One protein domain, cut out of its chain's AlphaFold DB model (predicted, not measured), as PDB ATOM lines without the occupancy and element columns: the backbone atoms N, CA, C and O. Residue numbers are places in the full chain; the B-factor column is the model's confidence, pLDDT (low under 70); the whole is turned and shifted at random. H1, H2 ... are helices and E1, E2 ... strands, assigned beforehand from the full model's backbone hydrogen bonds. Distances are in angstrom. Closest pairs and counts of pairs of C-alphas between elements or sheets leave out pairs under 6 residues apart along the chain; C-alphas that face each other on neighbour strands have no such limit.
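AT A GLANCE: This is residues 7 to 159 of the 164 residues of an uncharacterized protein of Amycolatopsis arida (UniProt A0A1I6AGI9). A curled sheet of four strands makes one end of this domain, and a cluster of mostly crossed helices makes the other, with the longest helix, H7, running from beside the sheet to H8. In the cluster H3 lies between H1 and H8, H4 and H5 pack on H1, and H9 packs on H8. You have 153 printed residues with nine named helices and four named strands, in the order H1 to H6, E1 to E4, H7 to H9. The sheet runs E1, E2, E3, E4, antiparallel throughout, and the class is mixed, helices and strands. The whole is compact, with a radius of gyration of the C-alphas of 16.8 A and spans of 47 by 39 by 27 A.

HOW THE PARTS SIT: Begin at the sheet: E1, residues 76 to 84, E2, residues 87 to 94, E3, residues 101 to 108, and E4, residues 111 to 115, form a meander, each strand the antiparallel neighbour of the one before. Each neighbour pair is a hairpin; E1 and E4 are the edge strands. Between E1 and E2 look at N 79 and O 91, 2.7 A; between E2 and E3 at N 90 and O 103, 2.8 A; between E3 and E4 at N 113 and O 106, 2.8 A, each within hydrogen-bond range. The sheet is strongly twisted, and E1 bends by 63 degrees at residue 80. H7, residues 117 to 133, only grazes the sheet with residues 117 to 119; H1, residues 7 to 21, only grazes it with residues 7 to 9; H6, residues 71 to 74, only grazes it too. Walk outward to H1, the hub, which touches four helices. It touches H3, residues 32 to 44, at a steep tilt of 59 degrees, closest at the C-alphas of Ala 19 and Val 38, 4.9 A. H5, residues 55 to 64, touches H1 about perpendicular at 89 degrees, closest at the C-alphas of Tyr 9 and Pro 55, 5.2 A. H4, residues 47 to 52, touches H1 at 33 degrees, only just a shallow tilt, with the C-alphas of Leu 20 and Gly 47 closest at 6.1 A. H1 and H7 only just touch, with 3 pairs of C-alphas within 8 A, closest at those of Val 8 and Thr 117, 6.1 A. H8, residues 138 to 150, touches H3 at a shallow tilt of 27 degrees, the same way, closest at the C-alphas of Pro 32 and Val 142, 6.4 A. H7 touches H8 with residues 127 to 131 alone, closest at the C-alphas of Ala 131 and Val 138, 5.4 A. H9, residues 152 to 157, touches H8, closest at the C-alphas of Val 147 and Ala 155, 5.4 A. H2, residues 24 to 27, is close to but not clearly touching H1, at 7.5 A between the C-alphas of Leu 18 and Leu 27. H1, H3, H4, H5, H7, H8 and H9 have every O i to N i+4 pair within hydrogen-bond range; H2 and H6 are too short for such a pair.

IN THESE COORDINATES: Find C-alpha 76 at (-18.117, -21.515, -21.383); from there E1 runs 22.2 A to C-alpha 84. E2 measures 22.0 A, E3 22.5 A and E4 12.4 A. From C-alpha 117 at (-27.390, -6.085, -17.078) H7 runs 24.5 A to C-alpha 133. H1 begins at C-alpha 7, (-33.256, -7.532, -13.834), and measures 21.2 A; H3 measures 18.0 A, H8 18.3 A and H5 14.3 A. H9 ends at C-alpha 157, (-39.563, 3.400, -40.348).

THE WHOLE: The two C-alphas farthest apart are those of Gly 85 and Glu 153, at 49.6 A. The printed part, residues 7 to 159, has no cut, and no link between its named elements is long. The mean pLDDT of the printed part is 88.7; look for values under 70 at residues 68 to 76 and 94 to 100.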
ATOM      1  N   SER A   7     -33.776  -8.756 -13.212       93.62
ATOM      2  CA  SER A   7     -33.256  -7.532 -13.834       93.62
ATOM      3  C   SER A   7     -33.175  -7.620 -15.364       93.62
ATOM      4  O   SER A   7     -33.494  -6.654 -16.054       93.62
ATOM      5  N   VAL A   8     -32.813  -8.787 -15.906       92.12
ATOM      6  CA  VAL A   8     -32.732  -9.006 -17.356       92.12
ATOM      7  C   VAL A   8     -34.124  -8.946 -17.976       92.12
ATOM      8  O   VAL A   8     -34.310  -8.277 -18.984       92.12
ATOM      9  N   TYR A   9     -35.115  -9.590 -17.359       94.38
ATOM     10  CA  TYR A   9     -36.498  -9.526 -17.838       94.38
ATOM     11  C   TYR A   9     -37.067  -8.110 -17.754       94.38
ATOM     12  O   TYR A   9     -37.721  -7.678 -18.695       94.38
ATOM     13  N   GLY A  10     -36.751  -7.371 -16.687       95.44
ATOM     14  CA  GLY A  10     -37.136  -5.965 -16.553       95.44
ATOM     15  C   GLY A  10     -36.609  -5.091 -17.694       95.44
ATOM     16  O   GLY A  10     -37.361  -4.293 -18.239       95.44
ATOM     17  N   PHE A  11     -35.358  -5.297 -18.122       95.50
ATOM     18  CA  PHE A  11     -34.799  -4.588 -19.279       95.50
ATOM     19  C   PHE A  11     -35.586  -4.858 -20.572       95.50
ATOM     20  O   PHE A  11     -35.896  -3.926 -21.311       95.50
ATOM     21  N   TYR A  12     -35.920  -6.122 -20.859       95.12
ATOM     22  CA  TYR A  12     -36.673  -6.465 -22.072       95.12
ATOM     23  C   TYR A  12     -38.133  -6.007 -22.010       95.12
ATOM     24  O   TYR A  12     -38.687  -5.653 -23.045       95.12
ATOM     25  N   ASP A  13     -38.736  -5.981 -20.822       96.62
ATOM     26  CA  ASP A  13     -40.075  -5.431 -20.609       96.62
ATOM     27  C   ASP A  13     -40.095  -3.915 -20.864       96.62
ATOM     28  O   ASP A  13     -40.919  -3.430 -21.633       96.62
ATOM     29  N   GLU A  14     -39.121  -3.170 -20.333       97.06
ATOM     30  CA  GLU A  14     -38.974  -1.735 -20.615       97.06
ATOM     31  C   GLU A  14     -38.737  -1.474 -22.109       97.06
ATOM     32  O   GLU A  14     -39.401  -0.628 -22.712       97.06
ATOM     33  N   ALA A  15     -37.835  -2.232 -22.740       96.75
ATOM     34  CA  ALA A  15     -37.579  -2.111 -24.172       96.75
ATOM     35  C   ALA A  15     -38.829  -2.423 -25.013       96.75
ATOM     36  O   ALA A  15     -39.052  -1.758 -26.026       96.75
ATOM     37  N   ARG A  16     -39.670  -3.378 -24.587       97.31
ATOM     38  CA  ARG A  16     -40.960  -3.678 -25.223       97.31
ATOM     39  C   ARG A  16     -41.892  -2.473 -25.169       97.31
ATOM     40  O   ARG A  16     -42.410  -2.069 -26.207       97.31
ATOM     41  N   GLU A  17     -42.087  -1.888 -23.989       97.88
ATOM     42  CA  GLU A  17     -42.957  -0.717 -23.817       97.88
ATOM     43  C   GLU A  17     -42.478   0.466 -24.672       97.88
ATOM     44  O   GLU A  17     -43.277   1.114 -25.356       97.88
ATOM     45  N   LEU A  18     -41.164   0.705 -24.715       98.06
ATOM     46  CA  LEU A  18     -40.563   1.731 -25.568       98.06
ATOM     47  C   LEU A  18     -40.764   1.425 -27.060       98.06
ATOM     48  O   LEU A  18     -41.135   2.306 -27.836       98.06
ATOM     49  N   ALA A  19     -40.563   0.180 -27.486       97.81
ATOM     50  CA  ALA A  19     -40.776  -0.216 -28.874       97.81
ATOM     51  C   ALA A  19     -42.231  -0.025 -29.315       97.81
ATOM     52  O   ALA A  19     -42.462   0.472 -30.421       97.81
ATOM     53  N   LEU A  20     -43.184  -0.341 -28.440       97.94
ATOM     54  CA  LEU A  20     -44.610  -0.176 -28.694       97.94
ATOM     55  C   LEU A  20     -45.042   1.289 -28.737       97.94
ATOM     56  O   LEU A  20     -45.883   1.614 -29.563       97.94
ATOM     57  N   THR A  21     -44.505   2.154 -27.868       97.75
ATOM     58  CA  THR A  21     -45.149   3.455 -27.589       97.75
ATOM     59  C   THR A  21     -44.256   4.685 -27.717       97.75
ATOM     60  O   THR A  21     -44.772   5.783 -27.914       97.75
ATOM     61  N   ALA A  22     -42.933   4.551 -27.595       97.56
ATOM     62  CA  ALA A  22     -42.059   5.716 -27.511       97.56
ATOM     63  C   ALA A  22     -41.842   6.370 -28.881       97.56
ATOM     64  O   ALA A  22     -41.485   5.713 -29.854       97.56
ATOM     65  N   THR A  23     -41.962   7.686 -28.969       96.00
ATOM     66  CA  THR A  23     -41.494   8.438 -30.139       96.00
ATOM     67  C   THR A  23     -39.965   8.533 -30.156       96.00
ATOM     68  O   THR A  23     -39.302   8.298 -29.143       96.00
ATOM     69  N   GLU A  24     -39.376   8.932 -31.289       93.06
ATOM     70  CA  GLU A  24     -37.923   9.155 -31.385       93.06
ATOM     71  C   GLU A  24     -37.409  10.151 -30.324       93.06
ATOM     72  O   GLU A  24     -36.367   9.927 -29.704       93.06
ATOM     73  N   ASP A  25     -38.172  11.211 -30.046       93.94
ATOM     74  CA  ASP A  25     -37.828  12.185 -29.005       93.94
ATOM     75  C   ASP A  25     -37.815  11.550 -27.609       93.94
ATOM     76  O   ASP A  25     -36.928  11.844 -26.809       93.94
ATOM     77  N   GLN A  26     -38.751  10.645 -27.312       95.25
ATOM     78  CA  GLN A  26     -38.803   9.939 -26.026       95.25
ATOM     79  C   GLN A  26     -37.674   8.918 -25.869       95.25
ATOM     80  O   GLN A  26     -37.237   8.661 -24.751       95.25
ATOM     81  N   LEU A  27     -37.160   8.376 -26.975       94.81
ATOM     82  CA  LEU A  27     -35.977   7.516 -26.965       94.81
ATOM     83  C   LEU A  27     -34.681   8.303 -26.689       94.81
ATOM     84  O   LEU A  27     -33.647   7.712 -26.362       94.81
ATOM     85  N   THR A  28     -34.709   9.635 -26.772       89.69
ATOM     86  CA  THR A  28     -33.542  10.467 -26.468       89.69
ATOM     87  C   THR A  28     -33.153  10.346 -24.994       89.69
ATOM     88  O   THR A  28     -33.939  10.624 -24.094       89.69
ATOM     89  N   GLY A  29     -31.894   9.982 -24.742       87.38
ATOM     90  CA  GLY A  29     -31.343   9.828 -23.391       87.38
ATOM     91  C   GLY A  29     -31.241   8.379 -22.918       87.38
ATOM     92  O   GLY A  29     -30.543   8.126 -21.936       87.38
ATOM     93  N   HIS A  30     -31.844   7.428 -23.635       94.75
ATOM     94  CA  HIS A  30     -31.588   6.008 -23.412       94.75
ATOM     95  C   HIS A  30     -30.210   5.591 -23.952       94.75
ATOM     96  O   HIS A  30     -29.693   6.160 -24.921       94.75
ATOM     97  N   GLY A  31     -29.615   4.581 -23.312       93.94
ATOM     98  CA  GLY A  31     -28.353   3.983 -23.743       93.94
ATOM     99  C   GLY A  31     -28.488   3.263 -25.092       93.94
ATOM    100  O   GLY A  31     -29.582   2.810 -25.453       93.94
ATOM    101  N   PRO A  32     -27.404   3.144 -25.873       94.06
ATOM    102  CA  PRO A  32     -27.458   2.511 -27.185       94.06
ATOM    103  C   PRO A  32     -27.885   1.036 -27.148       94.06
ATOM    104  O   PRO A  32     -28.462   0.569 -28.126       94.06
ATOM    105  N   ALA A  33     -27.679   0.304 -26.051       92.81
ATOM    106  CA  ALA A  33     -28.209  -1.043 -25.854       92.81
ATOM    107  C   ALA A  33     -29.735  -1.070 -25.874       92.81
ATOM    108  O   ALA A  33     -30.330  -1.888 -26.583       92.81
ATOM    109  N   THR A  34     -30.365  -0.150 -25.143       95.56
ATOM    110  CA  THR A  34     -31.820   0.019 -25.150       95.56
ATOM    111  C   THR A  34     -32.296   0.414 -26.542       95.56
ATOM    112  O   THR A  34     -33.188  -0.239 -27.074       95.56
ATOM    113  N   LEU A  35     -31.657   1.402 -27.180       95.69
ATOM    114  CA  LEU A  35     -32.039   1.853 -28.524       95.69
ATOM    115  C   LEU A  35     -31.954   0.733 -29.570       95.69
ATOM    116  O   LEU A  35     -32.889   0.533 -30.339       95.69
ATOM    117  N   LEU A  36     -30.857  -0.028 -29.586       94.25
ATOM    118  CA  LEU A  36     -30.691  -1.156 -30.503       94.25
ATOM    119  C   LEU A  36     -31.737  -2.242 -30.252       94.25
ATOM    120  O   LEU A  36     -32.294  -2.776 -31.209       94.25
ATOM    121  N   THR A  37     -32.027  -2.548 -28.987       94.50
ATOM    122  CA  THR A  37     -33.054  -3.535 -28.626       94.50
ATOM    123  C   THR A  37     -34.434  -3.082 -29.100       94.50
ATOM    124  O   THR A  37     -35.132  -3.859 -29.747       94.50
ATOM    125  N   VAL A  38     -34.788  -1.815 -28.866       96.62
ATOM    126  CA  VAL A  38     -36.040  -1.202 -29.332       96.62
ATOM    127  C   VAL A  38     -36.162  -1.292 -30.853       96.62
ATOM    128  O   VAL A  38     -37.158  -1.804 -31.357       96.62
ATOM    129  N   TYR A  39     -35.146  -0.859 -31.602       96.12
ATOM    130  CA  TYR A  39     -35.206  -0.886 -33.064       96.12
ATOM    131  C   TYR A  39     -35.246  -2.300 -33.634       96.12
ATOM    132  O   TYR A  39     -35.924  -2.531 -34.629       96.12
ATOM    133  N   VAL A  40     -34.576  -3.263 -33.001       94.38
ATOM    134  CA  VAL A  40     -34.703  -4.666 -33.404       94.38
ATOM    135  C   VAL A  40     -36.117  -5.175 -33.142       94.38
ATOM    136  O   VAL A  40     -36.690  -5.799 -34.024       94.38
ATOM    137  N   MET A  41     -36.721  -4.867 -31.991       95.62
ATOM    138  CA  MET A  41     -38.110  -5.258 -31.730       95.62
ATOM    139  C   MET A  41     -39.074  -4.671 -32.767       95.62
ATOM    140  O   MET A  41     -39.946  -5.381 -33.255       95.62
ATOM    141  N   ARG A  42     -38.879  -3.407 -33.157       97.19
ATOM    142  CA  ARG A  42     -39.674  -2.754 -34.209       97.19
ATOM    143  C   ARG A  42     -39.487  -3.361 -35.596       97.19
ATOM    144  O   ARG A  42     -40.386  -3.273 -36.421       97.19
ATOM    145  N   ALA A  43     -38.319  -3.937 -35.863       95.62
ATOM    146  CA  ALA A  43     -38.009  -4.539 -37.154       95.62
ATOM    147  C   ALA A  43     -38.538  -5.968 -37.278       95.62
ATOM    148  O   ALA A  43     -38.867  -6.405 -38.377       95.62
ATOM    149  N   GLU A  44     -38.585  -6.696 -36.164       93.69
ATOM    150  CA  GLU A  44     -38.799  -8.146 -36.155       93.69
ATOM    151  C   GLU A  44     -40.212  -8.539 -35.697       93.69
ATOM    152  O   GLU A  44     -40.616  -9.682 -35.904       93.69
ATOM    153  N   PHE A  45     -40.973  -7.613 -35.101       94.00
ATOM    154  CA  PHE A  45     -42.318  -7.870 -34.587       94.00
ATOM    155  C   PHE A  45     -43.325  -6.811 -35.034       94.00
ATOM    156  O   PHE A  45     -43.004  -5.634 -35.194       94.00
ATOM    157  N   THR A  46     -44.583  -7.223 -35.160       95.06
ATOM    158  CA  THR A  46     -45.721  -6.299 -35.212       95.06
ATOM    159  C   THR A  46     -46.104  -5.816 -33.808       95.06
ATOM    160  O   THR A  46     -45.787  -6.462 -32.807       95.06
ATOM    161  N   GLY A  47     -46.834  -4.698 -33.712       95.62
ATOM    162  CA  GLY A  47     -47.344  -4.203 -32.425       95.62
ATOM    163  C   GLY A  47     -48.259  -5.207 -31.713       95.62
ATOM    164  O   GLY A  47     -48.153  -5.381 -30.500       95.62
ATOM    165  N   GLU A  48     -49.099  -5.932 -32.465       95.00
ATOM    166  CA  GLU A  48     -49.970  -6.979 -31.915       95.00
ATOM    167  C   GLU A  48     -49.142  -8.115 -31.302       95.00
ATOM    168  O   GLU A  48     -49.322  -8.427 -30.125       95.00
ATOM    169  N   GLU A  49     -48.188  -8.678 -32.048       93.88
ATOM    170  CA  GLU A  49     -47.308  -9.742 -31.548       93.88
ATOM    171  C   GLU A  49     -46.546  -9.281 -30.308       93.88
ATOM    172  O   GLU A  49     -46.627  -9.921 -29.255       93.88
ATOM    173  N   LEU A  50     -45.876  -8.131 -30.412       94.81
ATOM    174  CA  LEU A  50     -45.023  -7.611 -29.358       94.81
ATOM    175  C   LEU A  50     -45.814  -7.339 -28.072       94.81
ATOM    176  O   LEU A  50     -45.327  -7.662 -26.994       94.81
ATOM    177  N   SER A  51     -47.054  -6.844 -28.170       95.12
ATOM    178  CA  SER A  51     -47.932  -6.594 -27.012       95.12
ATOM    179  C   SER A  51     -48.324  -7.855 -26.233       95.12
ATOM    180  O   SER A  51     -48.657  -7.778 -25.051       95.12
ATOM    181  N   THR A  52     -48.286  -9.022 -26.882       95.00
ATOM    182  CA  THR A  52     -48.664 -10.298 -26.260       95.00
ATOM    183  C   THR A  52     -47.483 -11.058 -25.673       95.00
ATOM    184  O   THR A  52     -47.686 -11.981 -24.883       95.00
ATOM    185  N   TYR A  53     -46.256 -10.681 -26.039       94.31
ATOM    186  CA  TYR A  53     -45.058 -11.405 -25.635       94.31
ATOM    187  C   TYR A  53     -44.690 -11.117 -24.186       94.31
ATOM    188  O   TYR A  53     -44.613  -9.971 -23.730       94.31
ATOM    189  N   THR A  54     -44.393 -12.192 -23.468       94.19
ATOM    190  CA  THR A  54     -43.803 -12.127 -22.133       94.19
ATOM    191  C   THR A  54     -42.322 -11.733 -22.209       94.19
ATOM    192  O   THR A  54     -41.655 -12.014 -23.211       94.19
ATOM    193  N   PRO A  55     -41.749 -11.139 -21.147       90.81
ATOM    194  CA  PRO A  55     -40.314 -10.858 -21.094       90.81
ATOM    195  C   PRO A  55     -39.437 -12.093 -21.359       90.81
ATOM    196  O   PRO A  55     -38.389 -11.994 -21.997       90.81
ATOM    197  N   GLU A  56     -39.859 -13.281 -20.923       91.00
ATOM    198  CA  GLU A  56     -39.158 -14.536 -21.189       91.00
ATOM    199  C   GLU A  56     -39.126 -14.906 -22.676       91.00
ATOM    200  O   GLU A  56     -38.114 -15.426 -23.161       91.00
ATOM    201  N   GLU A  57     -40.217 -14.659 -23.397       92.94
ATOM    202  CA  GLU A  57     -40.296 -14.873 -24.843       92.94
ATOM    203  C   GLU A  57     -39.434 -13.866 -25.598       92.94
ATOM    204  O   GLU A  57     -38.724 -14.262 -26.523       92.94
ATOM    205  N   LEU A  58     -39.396 -12.609 -25.149       91.81
ATOM    206  CA  LEU A  58     -38.543 -11.575 -25.740       91.81
ATOM    207  C   LEU A  58     -37.060 -11.882 -25.587       91.81
ATOM    208  O   LEU A  58     -36.304 -11.781 -26.552       91.81
ATOM    209  N   VAL A  59     -36.637 -12.328 -24.404       88.94
ATOM    210  CA  VAL A  59     -35.250 -12.752 -24.189       88.94
ATOM    211  C   VAL A  59     -34.887 -13.928 -25.097       88.94
ATOM    212  O   VAL A  59     -33.791 -13.960 -25.659       88.94
ATOM    213  N   ARG A  60     -35.793 -14.900 -25.261       86.69
ATOM    214  CA  ARG A  60     -35.569 -16.028 -26.175       86.69
ATOM    215  C   ARG A  60     -35.438 -15.541 -27.619       86.69
ATOM    216  O   ARG A  60     -34.465 -15.898 -28.277       86.69
ATOM    217  N   GLY A  61     -36.348 -14.676 -28.063       85.88
ATOM    218  CA  GLY A  61     -36.294 -14.058 -29.387       85.88
ATOM    219  C   GLY A  61     -34.989 -13.296 -29.621       85.88
ATOM    220  O   GLY A  61     -34.376 -13.441 -30.672       85.88
ATOM    221  N   ALA A  62     -34.484 -12.566 -28.625       83.88
ATOM    222  CA  ALA A  62     -33.214 -11.847 -28.727       83.88
ATOM    223  C   ALA A  62     -31.997 -12.772 -28.929       83.88
ATOM    224  O   ALA A  62     -31.045 -12.401 -29.624       83.88
ATOM    225  N   VAL A  63     -32.018 -13.980 -28.356       81.00
ATOM    226  CA  VAL A  63     -31.000 -15.010 -28.624       81.00
ATOM    227  C   VAL A  63     -31.128 -15.527 -30.057       81.00
ATOM    228  O   VAL A  63     -30.125 -15.603 -30.767       81.00
ATOM    229  N   ASP A  64     -32.347 -15.837 -30.500       81.69
ATOM    230  CA  ASP A  64     -32.607 -16.382 -31.840       81.69
ATOM    231  C   ASP A  64     -32.276 -15.370 -32.955       81.69
ATOM    232  O   ASP A  64     -31.750 -15.744 -34.004       81.69
ATOM    233  N   LEU A  65     -32.479 -14.074 -32.699       80.69
ATOM    234  CA  LEU A  65     -32.127 -12.956 -33.586       80.69
ATOM    235  C   LEU A  65     -30.628 -12.599 -33.566       80.69
ATOM    236  O   LEU A  65     -30.183 -11.694 -34.288       80.69
ATOM    237  N   GLY A  66     -29.840 -13.281 -32.730       73.00
ATOM    238  CA  GLY A  66     -28.400 -13.078 -32.598       73.00
ATOM    239  C   GLY A  66     -28.001 -11.773 -31.906       73.00
ATOM    240  O   GLY A  66     -26.840 -11.377 -32.004       73.00
ATOM    241  N   LEU A  67     -28.926 -11.101 -31.206       71.38
ATOM    242  CA  LEU A  67     -28.603  -9.941 -30.358       71.38
ATOM    243  C   LEU A  67     -27.780 -10.372 -29.149       71.38
ATOM    244  O   LEU A  67     -26.850  -9.686 -28.729       71.38
ATOM    245  N   VAL A  68     -28.089 -11.562 -28.637       67.19
ATOM    246  CA  VAL A  68     -27.250 -12.289 -27.694       67.19
ATOM    247  C   VAL A  68     -26.673 -13.481 -28.441       67.19
ATOM    248  O   VAL A  68     -27.396 -14.405 -28.807       67.19
ATOM    249  N   ASN A  69     -25.363 -13.482 -28.681       62.97
ATOM    250  CA  ASN A  69     -24.718 -14.593 -29.373       62.97
ATOM    251  C   ASN A  69     -24.718 -15.849 -28.479       62.97
ATOM    252  O   ASN A  69     -23.820 -16.036 -27.650       62.97
ATOM    253  N   GLY A  70     -25.723 -16.709 -28.671       54.81
ATOM    254  CA  GLY A  70     -25.919 -17.952 -27.924       54.81
ATOM    255  C   GLY A  70     -24.767 -18.954 -28.047       54.81
ATOM    256  O   GLY A  70     -24.532 -19.713 -27.108       54.81
ATOM    257  N   ASP A  71     -23.986 -18.924 -29.133       53.62
ATOM    258  CA  ASP A  71     -22.811 -19.796 -29.286       53.62
ATOM    259  C   ASP A  71     -21.690 -19.423 -28.314       53.62
ATOM    260  O   ASP A  71     -20.953 -20.288 -27.845       53.62
ATOM    261  N   THR A  72     -21.624 -18.153 -27.913       53.78
ATOM    262  CA  THR A  72     -20.688 -17.684 -26.883       53.78
ATOM    263  C   THR A  72     -21.012 -18.260 -25.507       53.78
ATOM    264  O   THR A  72     -20.125 -18.304 -24.665       53.78
ATOM    265  N   LEU A  73     -22.258 -18.689 -25.267       56.91
ATOM    266  CA  LEU A  73     -22.733 -19.229 -23.987       56.91
ATOM    267  C   LEU A  73     -22.739 -20.766 -23.941       56.91
ATOM    268  O   LEU A  73     -22.751 -21.340 -22.853       56.91
ATOM    269  N   ARG A  74     -22.724 -21.444 -25.097       58.34
ATOM    270  CA  ARG A  74     -22.779 -22.917 -25.188       58.34
ATOM    271  C   ARG A  74     -21.490 -23.613 -24.747       58.34
ATOM    272  O   ARG A  74     -21.550 -24.761 -24.316       58.34
ATOM    273  N   GLU A  75     -20.347 -22.935 -24.829       63.44
ATOM    274  CA  GLU A  75     -19.033 -23.510 -24.508       63.44
ATOM    275  C   GLU A  75     -18.218 -22.588 -23.596       63.44
ATOM    276  O   GLU A  75     -17.174 -22.047 -23.981       63.44
ATOM    277  N   VAL A  76     -18.725 -22.393 -22.379       67.81
ATOM    278  CA  VAL A  76     -18.117 -21.515 -21.383       67.81
ATOM    279  C   VAL A  76     -17.591 -22.317 -20.200       67.81
ATOM    280  O   VAL A  76     -18.344 -23.033 -19.540       67.81
ATOM    281  N   GLU A  77     -16.307 -22.154 -19.897       77.19
ATOM    282  CA  GLU A  77     -15.711 -22.664 -18.665       77.19
ATOM    283  C   GLU A  77     -15.710 -21.568 -17.597       77.19
ATOM    284  O   GLU A  77     -15.183 -20.470 -17.805       77.19
ATOM    285  N   LEU A  78     -16.310 -21.874 -16.442       78.31
ATOM    286  CA  LEU A  78     -16.249 -21.018 -15.261       78.31
ATOM    287  C   LEU A  78     -14.872 -21.166 -14.607       78.31
ATOM    288  O   LEU A  78     -14.470 -22.252 -14.194       78.31
ATOM    289  N   GLY A  79     -14.154 -20.054 -14.517       81.56
ATOM    290  CA  GLY A  79     -12.945 -19.907 -13.724       81.56
ATOM    291  C   GLY A  79     -13.264 -19.635 -12.253       81.56
ATOM    292  O   GLY A  79     -14.266 -20.093 -11.710       81.56
ATOM    293  N   GLY A  80     -12.393 -18.870 -11.589       84.88
ATOM    294  CA  GLY A  80     -12.600 -18.486 -10.192       84.88
ATOM    295  C   GLY A  80     -13.931 -17.756  -9.993       84.88
ATOM    296  O   GLY A  80     -14.208 -16.780 -10.694       84.88
ATOM    297  N   VAL A  81     -14.716 -18.243  -9.032       89.75
ATOM    298  CA  VAL A  81     -15.983 -17.651  -8.595       89.75
ATOM    299  C   VAL A  81     -15.750 -16.937  -7.269       89.75
ATOM    300  O   VAL A  81     -15.216 -17.533  -6.332       89.75
ATOM    301  N   THR A  82     -16.172 -15.682  -7.187       92.56
ATOM    302  CA  THR A  82     -16.221 -14.908  -5.944       92.56
ATOM    303  C   THR A  82     -17.683 -14.649  -5.617       92.56
ATOM    304  O   THR A  82     -18.424 -14.204  -6.485       92.56
ATOM    305  N   ALA A  83     -18.105 -14.924  -4.386       94.50
ATOM    306  CA  ALA A  83     -19.459 -14.641  -3.922       94.50
ATOM    307  C   ALA A  83     -19.408 -13.737  -2.689       94.50
ATOM    308  O   ALA A  83     -18.598 -13.974  -1.790       94.50
ATOM    309  N   ASP A  84     -20.281 -12.737  -2.657       93.81
ATOM    310  CA  ASP A  84     -20.493 -11.829  -1.537       93.81
ATOM    311  C   ASP A  84     -22.002 -11.640  -1.322       93.81
ATOM    312  O   ASP A  84     -22.695 -11.000  -2.116       93.81
ATOM    313  N   GLY A  85     -22.530 -12.277  -0.275       94.50
ATOM    314  CA  GLY A  85     -23.964 -12.304   0.017       94.50
ATOM    315  C   GLY A  85     -24.795 -12.879  -1.136       94.50
ATOM    316  O   GLY A  85     -24.649 -14.051  -1.499       94.50
ATOM    317  N   ASP A  86     -25.663 -12.033  -1.688       95.94
ATOM    318  CA  ASP A  86     -26.594 -12.363  -2.773       95.94
ATOM    319  C   ASP A  86     -26.051 -11.999  -4.164       95.94
ATOM    320  O   ASP A  86     -26.765 -12.120  -5.158       95.94
ATOM    321  N   ALA A  87     -24.782 -11.597  -4.258       95.06
ATOM    322  CA  ALA A  87     -24.087 -11.349  -5.514       95.06
ATOM    323  C   ALA A  87     -22.910 -12.319  -5.681       95.06
ATOM    324  O   ALA A  87     -22.223 -12.680  -4.723       95.06
ATOM    325  N   ALA A  88     -22.648 -12.738  -6.912       94.44
ATOM    326  CA  ALA A  88     -21.438 -13.466  -7.254       94.44
ATOM    327  C   ALA A  88     -20.924 -13.034  -8.622       94.44
ATOM    328  O   ALA A  88     -21.685 -12.591  -9.475       94.44
ATOM    329  N   SER A  89     -19.627 -13.191  -8.841       92.44
ATOM    330  CA  SER A  89     -19.000 -12.987 -10.137       92.44
ATOM    331  C   SER A  89     -18.090 -14.159 -10.463       92.44
ATOM    332  O   SER A  89     -17.411 -14.720  -9.598       92.44
ATOM    333  N   ALA A  90     -18.084 -14.556 -11.728       90.50
ATOM    334  CA  ALA A  90     -17.204 -15.590 -12.235       90.50
ATOM    335  C   ALA A  90     -16.463 -15.072 -13.455       90.50
ATOM    336  O   ALA A  90     -17.044 -14.462 -14.355       90.50
ATOM    337  N   ARG A  91     -15.168 -15.371 -13.521       85.50
ATOM    338  CA  ARG A  91     -14.455 -15.258 -14.791       85.50
ATOM    339  C   ARG A  91     -14.886 -16.398 -15.690       85.50
ATOM    340  O   ARG A  91     -14.942 -17.537 -15.241       85.50
ATOM    341  N   VAL A  92     -15.131 -16.105 -16.950       80.50
ATOM    342  CA  VAL A  92     -15.514 -17.085 -17.951       80.50
ATOM    343  C   VAL A  92     -14.595 -17.020 -19.147       80.50
ATOM    344  O   VAL A  92     -14.281 -15.944 -19.660       80.50
ATOM    345  N   LEU A  93     -14.160 -18.202 -19.571       71.50
ATOM    346  CA  LEU A  93     -13.368 -18.399 -20.771       71.50
ATOM    347  C   LEU A  93     -14.247 -19.116 -21.797       71.50
ATOM    348  O   LEU A  93     -14.723 -20.224 -21.546       71.50
ATOM    349  N   GLY A  94     -14.489 -18.475 -22.938       67.44
ATOM    350  CA  GLY A  94     -15.123 -19.145 -24.071       67.44
ATOM    351  C   GLY A  94     -14.093 -20.015 -24.784       67.44
ATOM    352  O   GLY A  94     -12.967 -19.575 -24.997       67.44
ATOM    353  N   ARG A  95     -14.449 -21.229 -25.199       63.09
ATOM    354  CA  ARG A  95     -13.494 -22.174 -25.814       63.09
ATOM    355  C   ARG A  95     -12.775 -21.630 -27.061       63.09
ATOM    356  O   ARG A  95     -11.640 -22.008 -27.337       63.09
ATOM    357  N   SER A  96     -13.429 -20.728 -27.794       59.00
ATOM    358  CA  SER A  96     -12.912 -20.040 -28.986       59.00
ATOM    359  C   SER A  96     -12.407 -18.614 -28.716       59.00
ATOM    360  O   SER A  96     -11.912 -17.958 -29.632       59.00
ATOM    361  N   SER A  97     -12.514 -18.121 -27.478       58.84
ATOM    362  CA  SER A  97     -12.146 -16.756 -27.101       58.84
ATOM    363  C   SER A  97     -11.069 -16.759 -26.021       58.84
ATOM    364  O   SER A  97     -11.257 -17.262 -24.920       58.84
ATOM    365  N   THR A  98      -9.937 -16.117 -26.304       54.78
ATOM    366  CA  THR A  98      -8.879 -15.894 -25.305       54.78
ATOM    367  C   THR A  98      -9.217 -14.770 -24.323       54.78
ATOM    368  O   THR A  98      -8.424 -14.476 -23.428       54.78
ATOM    369  N   THR A  99     -10.361 -14.103 -24.487       61.44
ATOM    370  CA  THR A  99     -10.776 -13.000 -23.625       61.44
ATOM    371  C   THR A  99     -11.561 -13.549 -22.441       61.44
ATOM    372  O   THR A  99     -12.687 -14.018 -22.594       61.44
ATOM    373  N   LEU A 100     -10.969 -13.449 -21.250       58.84
ATOM    374  CA  LEU A 100     -11.688 -13.637 -19.993       58.84
ATOM    375  C   LEU A 100     -12.789 -12.580 -19.903       58.84
ATOM    376  O   LEU A 100     -12.496 -11.384 -19.849       58.84
ATOM    377  N   ARG A 101     -14.043 -13.019 -19.885       75.38
ATOM    378  CA  ARG A 101     -15.183 -12.159 -19.560       75.38
ATOM    379  C   ARG A 101     -15.554 -12.369 -18.099       75.38
ATOM    380  O   ARG A 101     -15.252 -13.414 -17.532       75.38
ATOM    381  N   GLN A 102     -16.171 -11.379 -17.477       83.50
ATOM    382  CA  GLN A 102     -16.805 -11.562 -16.178       83.50
ATOM    383  C   GLN A 102     -18.301 -11.757 -16.414       83.50
ATOM    384  O   GLN A 102     -18.896 -11.022 -17.201       83.50
ATOM    385  N   LEU A 103     -18.877 -12.773 -15.779       87.38
ATOM    386  CA  LEU A 103     -20.319 -12.920 -15.644       87.38
ATOM    387  C   LEU A 103     -20.689 -12.672 -14.197       87.38
ATOM    388  O   LEU A 103     -20.064 -13.236 -13.295       87.38
ATOM    389  N   ASP A 104     -21.719 -11.862 -14.017       91.81
ATOM    390  CA  ASP A 104     -22.281 -11.578 -12.713       91.81
ATOM    391  C   ASP A 104     -23.539 -12.424 -12.506       91.81
ATOM    392  O   ASP A 104     -24.229 -12.838 -13.444       91.81
ATOM    393  N   PHE A 105     -23.795 -12.739 -11.247       94.00
ATOM    394  CA  PHE A 105     -24.887 -13.581 -10.806       94.00
ATOM    395  C   PHE A 105     -25.563 -12.919  -9.616       94.00
ATOM    396  O   PHE A 105     -24.894 -12.400  -8.721       94.00
ATOM    397  N   GLN A 106     -26.884 -13.015  -9.572       95.81
ATOM    398  CA  GLN A 106     -27.682 -12.612  -8.422       95.81
ATOM    399  C   GLN A 106     -28.400 -13.820  -7.836       95.81
ATOM    400  O   GLN A 106     -28.869 -14.704  -8.561       95.81
ATOM    401  N   ARG A 107     -28.474 -13.881  -6.509       95.56
ATOM    402  CA  ARG A 107     -29.286 -14.864  -5.802       95.56
ATOM    403  C   ARG A 107     -30.713 -14.337  -5.707       95.56
ATOM    404  O   ARG A 107     -30.963 -13.287  -5.130       95.56
ATOM    405  N   GLU A 108     -31.658 -15.105  -6.232       95.31
ATOM    406  CA  GLU A 108     -33.086 -14.811  -6.137       95.31
ATOM    407  C   GLU A 108     -33.807 -16.016  -5.531       95.31
ATOM    408  O   GLU A 108     -33.957 -17.068  -6.166       95.31
ATOM    409  N   GLY A 109     -34.227 -15.873  -4.272       91.88
ATOM    410  CA  GLY A 109     -34.683 -17.000  -3.460       91.88
ATOM    411  C   GLY A 109     -33.553 -18.014  -3.256       91.88
ATOM    412  O   GLY A 109     -32.439 -17.655  -2.883       91.88
ATOM    413  N   ASP A 110     -33.825 -19.286  -3.545       92.44
ATOM    414  CA  ASP A 110     -32.856 -20.375  -3.367       92.44
ATOM    415  C   ASP A 110     -31.968 -20.634  -4.603       92.44
ATOM    416  O   ASP A 110     -31.187 -21.589  -4.615       92.44
ATOM    417  N   ALA A 111     -32.058 -19.801  -5.648       94.00
ATOM    418  CA  ALA A 111     -31.356 -20.006  -6.915       94.00
ATOM    419  C   ALA A 111     -30.412 -18.848  -7.267       94.00
ATOM    420  O   ALA A 111     -30.768 -17.680  -7.145       94.00
ATOM    421  N   TRP A 112     -29.225 -19.186  -7.774       93.88
ATOM    422  CA  TRP A 112     -28.356 -18.238  -8.470       93.88
ATOM    423  C   TRP A 112     -28.809 -18.086  -9.915       93.88
ATOM    424  O   TRP A 112     -29.076 -19.083 -10.592       93.88
ATOM    425  N   LYS A 113     -28.861 -16.848 -10.390       93.56
ATOM    426  CA  LYS A 113     -29.293 -16.498 -11.738       93.56
ATOM    427  C   LYS A 113     -28.270 -15.582 -12.389       93.56
ATOM    428  O   LYS A 113     -27.679 -14.746 -11.716       93.56
ATOM    429  N   VAL A 114     -28.053 -15.756 -13.688       90.75
ATOM    430  CA  VAL A 114     -27.107 -14.943 -14.462       90.75
ATOM    431  C   VAL A 114     -27.695 -13.554 -14.666       90.75
ATOM    432  O   VAL A 114     -28.807 -13.422 -15.179       90.75
ATOM    433  N   ASP A 115     -26.941 -12.528 -14.300       91.81
ATOM    434  CA  ASP A 115     -27.295 -11.140 -14.548       91.81
ATOM    435  C   ASP A 115     -26.506 -10.617 -15.751       91.81
ATOM    436  O   ASP A 115     -25.278 -10.549 -15.743       91.81
ATOM    437  N   LEU A 116     -27.228 -10.280 -16.817       88.38
ATOM    438  CA  LEU A 116     -26.647  -9.740 -18.046       88.38
ATOM    439  C   LEU A 116     -26.693  -8.210 -18.087       88.38
ATOM    440  O   LEU A 116     -26.151  -7.617 -19.018       88.38
ATOM    441  N   THR A 117     -27.301  -7.552 -17.097       90.44
ATOM    442  CA  THR A 117     -27.390  -6.085 -17.078       90.44
ATOM    443  C   THR A 117     -26.026  -5.384 -17.061       90.44
ATOM    444  O   THR A 117     -25.884  -4.404 -17.798       90.44
ATOM    445  N   PRO A 118     -24.968  -5.893 -16.390       89.56
ATOM    446  CA  PRO A 118     -23.644  -5.277 -16.480       89.56
ATOM    447  C   PRO A 118     -23.045  -5.356 -17.888       89.56
ATOM    448  O   PRO A 118     -22.316  -4.458 -18.304       89.56
ATOM    449  N   LEU A 119     -23.369  -6.405 -18.655       84.50
ATOM    450  CA  LEU A 119     -22.925  -6.531 -20.044       84.50
ATOM    451  C   LEU A 119     -23.605  -5.495 -20.946       84.50
ATOM    452  O   LEU A 119     -22.947  -4.929 -21.817       84.50
ATOM    453  N   LEU A 120     -24.896  -5.235 -20.726       87.75
ATOM    454  CA  LEU A 120     -25.638  -4.192 -21.440       87.75
ATOM    455  C   LEU A 120     -25.052  -2.806 -21.135       87.75
ATOM    456  O   LEU A 120     -24.740  -2.062 -22.061       87.75
ATOM    457  N   ALA A 121     -24.780  -2.511 -19.861       90.38
ATOM    458  CA  ALA A 121     -24.132  -1.263 -19.454       90.38
ATOM    459  C   ALA A 121     -22.712  -1.114 -20.034       90.38
ATOM    460  O   ALA A 121     -22.325  -0.039 -20.487       90.38
ATOM    461  N   ALA A 122     -21.936  -2.201 -20.084       88.06
ATOM    462  CA  ALA A 122     -20.618  -2.189 -20.717       88.06
ATOM    463  C   ALA A 122     -20.706  -1.930 -22.231       88.06
ATOM    464  O   ALA A 122     -19.839  -1.264 -22.794       88.06
ATOM    465  N   MET A 123     -21.746  -2.431 -22.903       87.00
ATOM    466  CA  MET A 123     -21.996  -2.122 -24.313       87.00
ATOM    467  C   MET A 123     -22.333  -0.641 -24.512       87.00
ATOM    468  O   MET A 123     -21.822  -0.034 -25.455       87.00
ATOM    469  N   ASP A 124     -23.123  -0.055 -23.609       92.50
ATOM    470  CA  ASP A 124     -23.413   1.382 -23.614       92.50
ATOM    471  C   ASP A 124     -22.143   2.218 -23.512       92.50
ATOM    472  O   ASP A 124     -21.932   3.136 -24.309       92.50
ATOM    473  N   GLU A 125     -21.259   1.860 -22.584       92.81
ATOM    474  CA  GLU A 125     -19.982   2.541 -22.415       92.81
ATOM    475  C   GLU A 125     -19.086   2.384 -23.652       92.81
ATOM    476  O   GLU A 125     -18.554   3.374 -24.157       92.81
ATOM    477  N   LEU A 126     -18.943   1.164 -24.178       89.56
ATOM    478  CA  LEU A 126     -18.110   0.888 -25.354       89.56
ATOM    479  C   LEU A 126     -18.582   1.662 -26.586       89.56
ATOM    480  O   LEU A 126     -17.761   2.233 -27.308       89.56
ATOM    481  N   LEU A 127     -19.893   1.715 -26.825       89.62
ATOM    482  CA  LEU A 127     -20.458   2.512 -27.910       89.62
ATOM    483  C   LEU A 127     -20.294   4.011 -27.625       89.62
ATOM    484  O   LEU A 127     -19.883   4.753 -28.512       89.62
ATOM    485  N   GLY A 128     -20.487   4.471 -26.392       92.69
ATOM    486  CA  GLY A 128     -20.175   5.852 -26.010       92.69
ATOM    487  C   GLY A 128     -18.730   6.249 -26.345       92.69
ATOM    488  O   GLY A 128     -18.485   7.274 -26.986       92.69
ATOM    489  N   GLN A 129     -17.767   5.399 -25.988       92.19
ATOM    490  CA  GLN A 129     -16.346   5.614 -26.267       92.19
ATOM    491  C   GLN A 129     -16.024   5.559 -27.765       92.19
ATOM    492  O   GLN A 129     -15.208   6.347 -28.247       92.19
ATOM    493  N   ALA A 130     -16.625   4.633 -28.514       90.31
ATOM    494  CA  ALA A 130     -16.407   4.519 -29.955       90.31
ATOM    495  C   ALA A 130     -17.001   5.709 -30.732       90.31
ATOM    496  O   ALA A 130     -16.392   6.140 -31.712       90.31
ATOM    497  N   ALA A 131     -18.125   6.274 -30.273       92.62
ATOM    498  CA  ALA A 131     -18.687   7.515 -30.811       92.62
ATOM    499  C   ALA A 131     -17.728   8.690 -30.583       92.62
ATOM    500  O   ALA A 131     -17.364   9.381 -31.534       92.62
ATOM    501  N   ALA A 132     -17.241   8.858 -29.349       93.69
ATOM    502  CA  ALA A 132     -16.306   9.926 -29.002       93.69
ATOM    503  C   ALA A 132     -14.994   9.856 -29.807       93.69
ATOM    504  O   ALA A 132     -14.485  10.880 -30.253       93.69
ATOM    505  N   GLN A 133     -14.462   8.652 -30.041       94.94
ATOM    506  CA  GLN A 133     -13.255   8.452 -30.856       94.94
ATOM    507  C   GLN A 133     -13.440   8.835 -32.331       94.94
ATOM    508  O   GLN A 133     -12.466   9.186 -32.993       94.94
ATOM    509  N   GLN A 134     -14.667   8.753 -32.843       93.44
ATOM    510  CA  GLN A 134     -15.006   9.058 -34.235       93.44
ATOM    511  C   GLN A 134     -15.552  10.479 -34.423       93.44
ATOM    512  O   GLN A 134     -15.977  10.808 -35.528       93.44
ATOM    513  N   ASP A 135     -15.562  11.304 -33.368       94.75
ATOM    514  CA  ASP A 135     -16.237  12.614 -33.349       94.75
ATOM    515  C   ASP A 135     -17.707  12.519 -33.817       94.75
ATOM    516  O   ASP A 135     -18.243  13.385 -34.507       94.75
ATOM    517  N   ALA A 136     -18.356  11.405 -33.469       94.12
ATOM    518  CA  ALA A 136     -19.726  11.080 -33.834       94.12
ATOM    519  C   ALA A 136     -20.629  11.071 -32.596       94.12
ATOM    520  O   ALA A 136     -20.176  10.948 -31.457       94.12
ATOM    521  N   THR A 137     -21.941  11.161 -32.809       93.25
ATOM    522  CA  THR A 137     -22.913  10.958 -31.729       93.25
ATOM    523  C   THR A 137     -23.214   9.470 -31.558       93.25
ATOM    524  O   THR A 137     -23.173   8.694 -32.515       93.25
ATOM    525  N   VAL A 138     -23.586   9.064 -30.340       91.81
ATOM    526  CA  VAL A 138     -24.068   7.697 -30.076       91.81
ATOM    527  C   VAL A 138     -25.262   7.361 -30.972       91.81
ATOM    528  O   VAL A 138     -25.303   6.279 -31.552       91.81
ATOM    529  N   LYS A 139     -26.184   8.318 -31.159       91.94
ATOM    530  CA  LYS A 139     -27.326   8.171 -32.067       91.94
ATOM    531  C   LYS A 139     -26.882   7.832 -33.489       91.94
ATOM    532  O   LYS A 139     -27.393   6.875 -34.052       91.94
ATOM    533  N   ALA A 140     -25.903   8.553 -34.039       92.38
ATOM    534  CA  ALA A 140     -25.407   8.296 -35.389       92.38
ATOM    535  C   ALA A 140     -24.799   6.891 -35.528       92.38
ATOM    536  O   ALA A 140     -24.979   6.240 -36.554       92.38
ATOM    537  N   MET A 141     -24.119   6.389 -34.492       91.94
ATOM    538  CA  MET A 141     -23.610   5.016 -34.515       91.94
ATOM    539  C   MET A 141     -24.722   3.971 -34.430       91.94
ATOM    540  O   MET A 141     -24.664   2.974 -35.147       91.94
ATOM    541  N   VAL A 142     -25.733   4.189 -33.585       93.19
ATOM    542  CA  VAL A 142     -26.913   3.314 -33.528       93.19
ATOM    543  C   VAL A 142     -27.627   3.311 -34.880       93.19
ATOM    544  O   VAL A 142     -27.865   2.237 -35.425       93.19
ATOM    545  N   ASP A 143     -27.877   4.489 -35.459       93.62
ATOM    546  CA  ASP A 143     -28.463   4.645 -36.794       93.62
ATOM    547  C   ASP A 143     -27.650   3.847 -37.832       93.62
ATOM    548  O   ASP A 143     -28.221   3.077 -38.601       93.62
ATOM    549  N   GLN A 144     -26.317   3.936 -37.808       93.19
ATOM    550  CA  GLN A 144     -25.455   3.177 -38.717       93.19
ATOM    551  C   GLN A 144     -25.582   1.659 -38.533       93.19
ATOM    552  O   GLN A 144     -25.604   0.926 -39.522       93.19
ATOM    553  N   VAL A 145     -25.654   1.164 -37.294       91.88
ATOM    554  CA  VAL A 145     -25.838  -0.272 -37.017       91.88
ATOM    555  C   VAL A 145     -27.189  -0.754 -37.546       91.88
ATOM    556  O   VAL A 145     -27.248  -1.795 -38.201       91.88
ATOM    557  N   VAL A 146     -28.254   0.011 -37.310       94.50
ATOM    558  CA  VAL A 146     -29.611  -0.316 -37.768       94.50
ATOM    559  C   VAL A 146     -29.687  -0.293 -39.297       94.50
ATOM    560  O   VAL A 146     -30.170  -1.255 -39.893       94.50
ATOM    561  N   VAL A 147     -29.131   0.733 -39.950       96.56
ATOM    562  CA  VAL A 147     -29.054   0.830 -41.420       96.56
ATOM    563  C   VAL A 147     -28.236  -0.316 -42.013       96.56
ATOM    564  O   VAL A 147     -28.663  -0.927 -42.988       96.56
ATOM    565  N   ASN A 148     -27.090  -0.658 -41.421       94.69
ATOM    566  CA  ASN A 148     -26.268  -1.773 -41.898       94.69
ATOM    567  C   ASN A 148     -26.998  -3.117 -41.813       94.69
ATOM    568  O   ASN A 148     -26.732  -4.004 -42.624       94.69
ATOM    569  N   ARG A 149     -27.879  -3.281 -40.821       93.56
ATOM    570  CA  ARG A 149     -28.617  -4.525 -40.601       93.56
ATOM    571  C   ARG A 149     -29.877  -4.628 -41.462       93.56
ATOM    572  O   ARG A 149     -30.117  -5.692 -42.021       93.56
ATOM    573  N   TYR A 150     -30.657  -3.553 -41.570       95.38
ATOM    574  CA  TYR A 150     -32.001  -3.584 -42.166       95.38
ATOM    575  C   TYR A 150     -32.149  -2.761 -43.457       95.38
ATOM    576  O   TYR A 150     -33.155  -2.883 -44.151       95.38
ATOM    577  N   GLY A 151     -31.152  -1.949 -43.813       97.06
ATOM    578  CA  GLY A 151     -31.217  -0.994 -44.921       97.06
ATOM    579  C   GLY A 151     -31.839   0.351 -44.524       97.06
ATOM    580  O   GLY A 151     -32.520   0.464 -43.508       97.06
ATOM    581  N   GLU A 152     -31.592   1.389 -45.330       96.31
ATOM    582  CA  GLU A 152     -32.004   2.774 -45.033       96.31
ATOM    583  C   GLU A 152     -33.524   2.948 -44.923       96.31
ATOM    584  O   GLU A 152     -34.001   3.618 -44.008       96.31
ATOM    585  N   GLU A 153     -34.281   2.334 -45.837       95.19
ATOM    586  CA  GLU A 153     -35.741   2.464 -45.894       95.19
ATOM    587  C   GLU A 153     -36.404   1.876 -44.645       95.19
ATOM    588  O   GLU A 153     -37.194   2.548 -43.983       95.19
ATOM    589  N   VAL A 154     -36.016   0.652 -44.272       96.19
ATOM    590  CA  VAL A 154     -36.527   0.006 -43.060       96.19
ATOM    591  C   VAL A 154     -36.080   0.796 -41.836       96.19
ATOM    592  O   VAL A 154     -36.927   1.175 -41.035       96.19
ATOM    593  N   ALA A 155     -34.792   1.137 -41.723       95.81
ATOM    594  CA  ALA A 155     -34.254   1.874 -40.580       95.81
ATOM    595  C   ALA A 155     -34.983   3.199 -40.306       95.81
ATOM    596  O   ALA A 155     -35.167   3.561 -39.145       95.81
ATOM    597  N   ALA A 156     -35.421   3.909 -41.348       95.25
ATOM    598  CA  ALA A 156     -36.210   5.125 -41.186       95.25
ATOM    599  C   ALA A 156     -37.570   4.850 -40.524       95.25
ATOM    600  O   ALA A 156     -37.955   5.590 -39.623       95.25
ATOM    601  N   SER A 157     -38.261   3.776 -40.923       95.56
ATOM    602  CA  SER A 157     -39.563   3.400 -40.348       95.56
ATOM    603  C   SER A 157     -39.481   2.968 -38.879       95.56
ATOM    604  O   SER A 157     -40.411   3.216 -38.120       95.56
ATOM    605  N   LEU A 158     -38.345   2.410 -38.440       96.06
ATOM    606  CA  LEU A 158     -38.154   1.939 -37.059       96.06
ATOM    607  C   LEU A 158     -38.116   3.070 -36.021       96.06
ATOM    608  O   LEU A 158     -38.134   2.802 -34.820       96.06
ATOM    609  N   ARG A 159     -38.044   4.334 -36.445       94.00
ATOM    610  CA  ARG A 159     -38.101   5.493 -35.537       94.00
ATOM    611  C   ARG A 159     -39.500   5.728 -34.979       94.00
ATOM    612  O   ARG A 159     -39.624   6.274 -33.883       94.00
TER     613      ARG A 159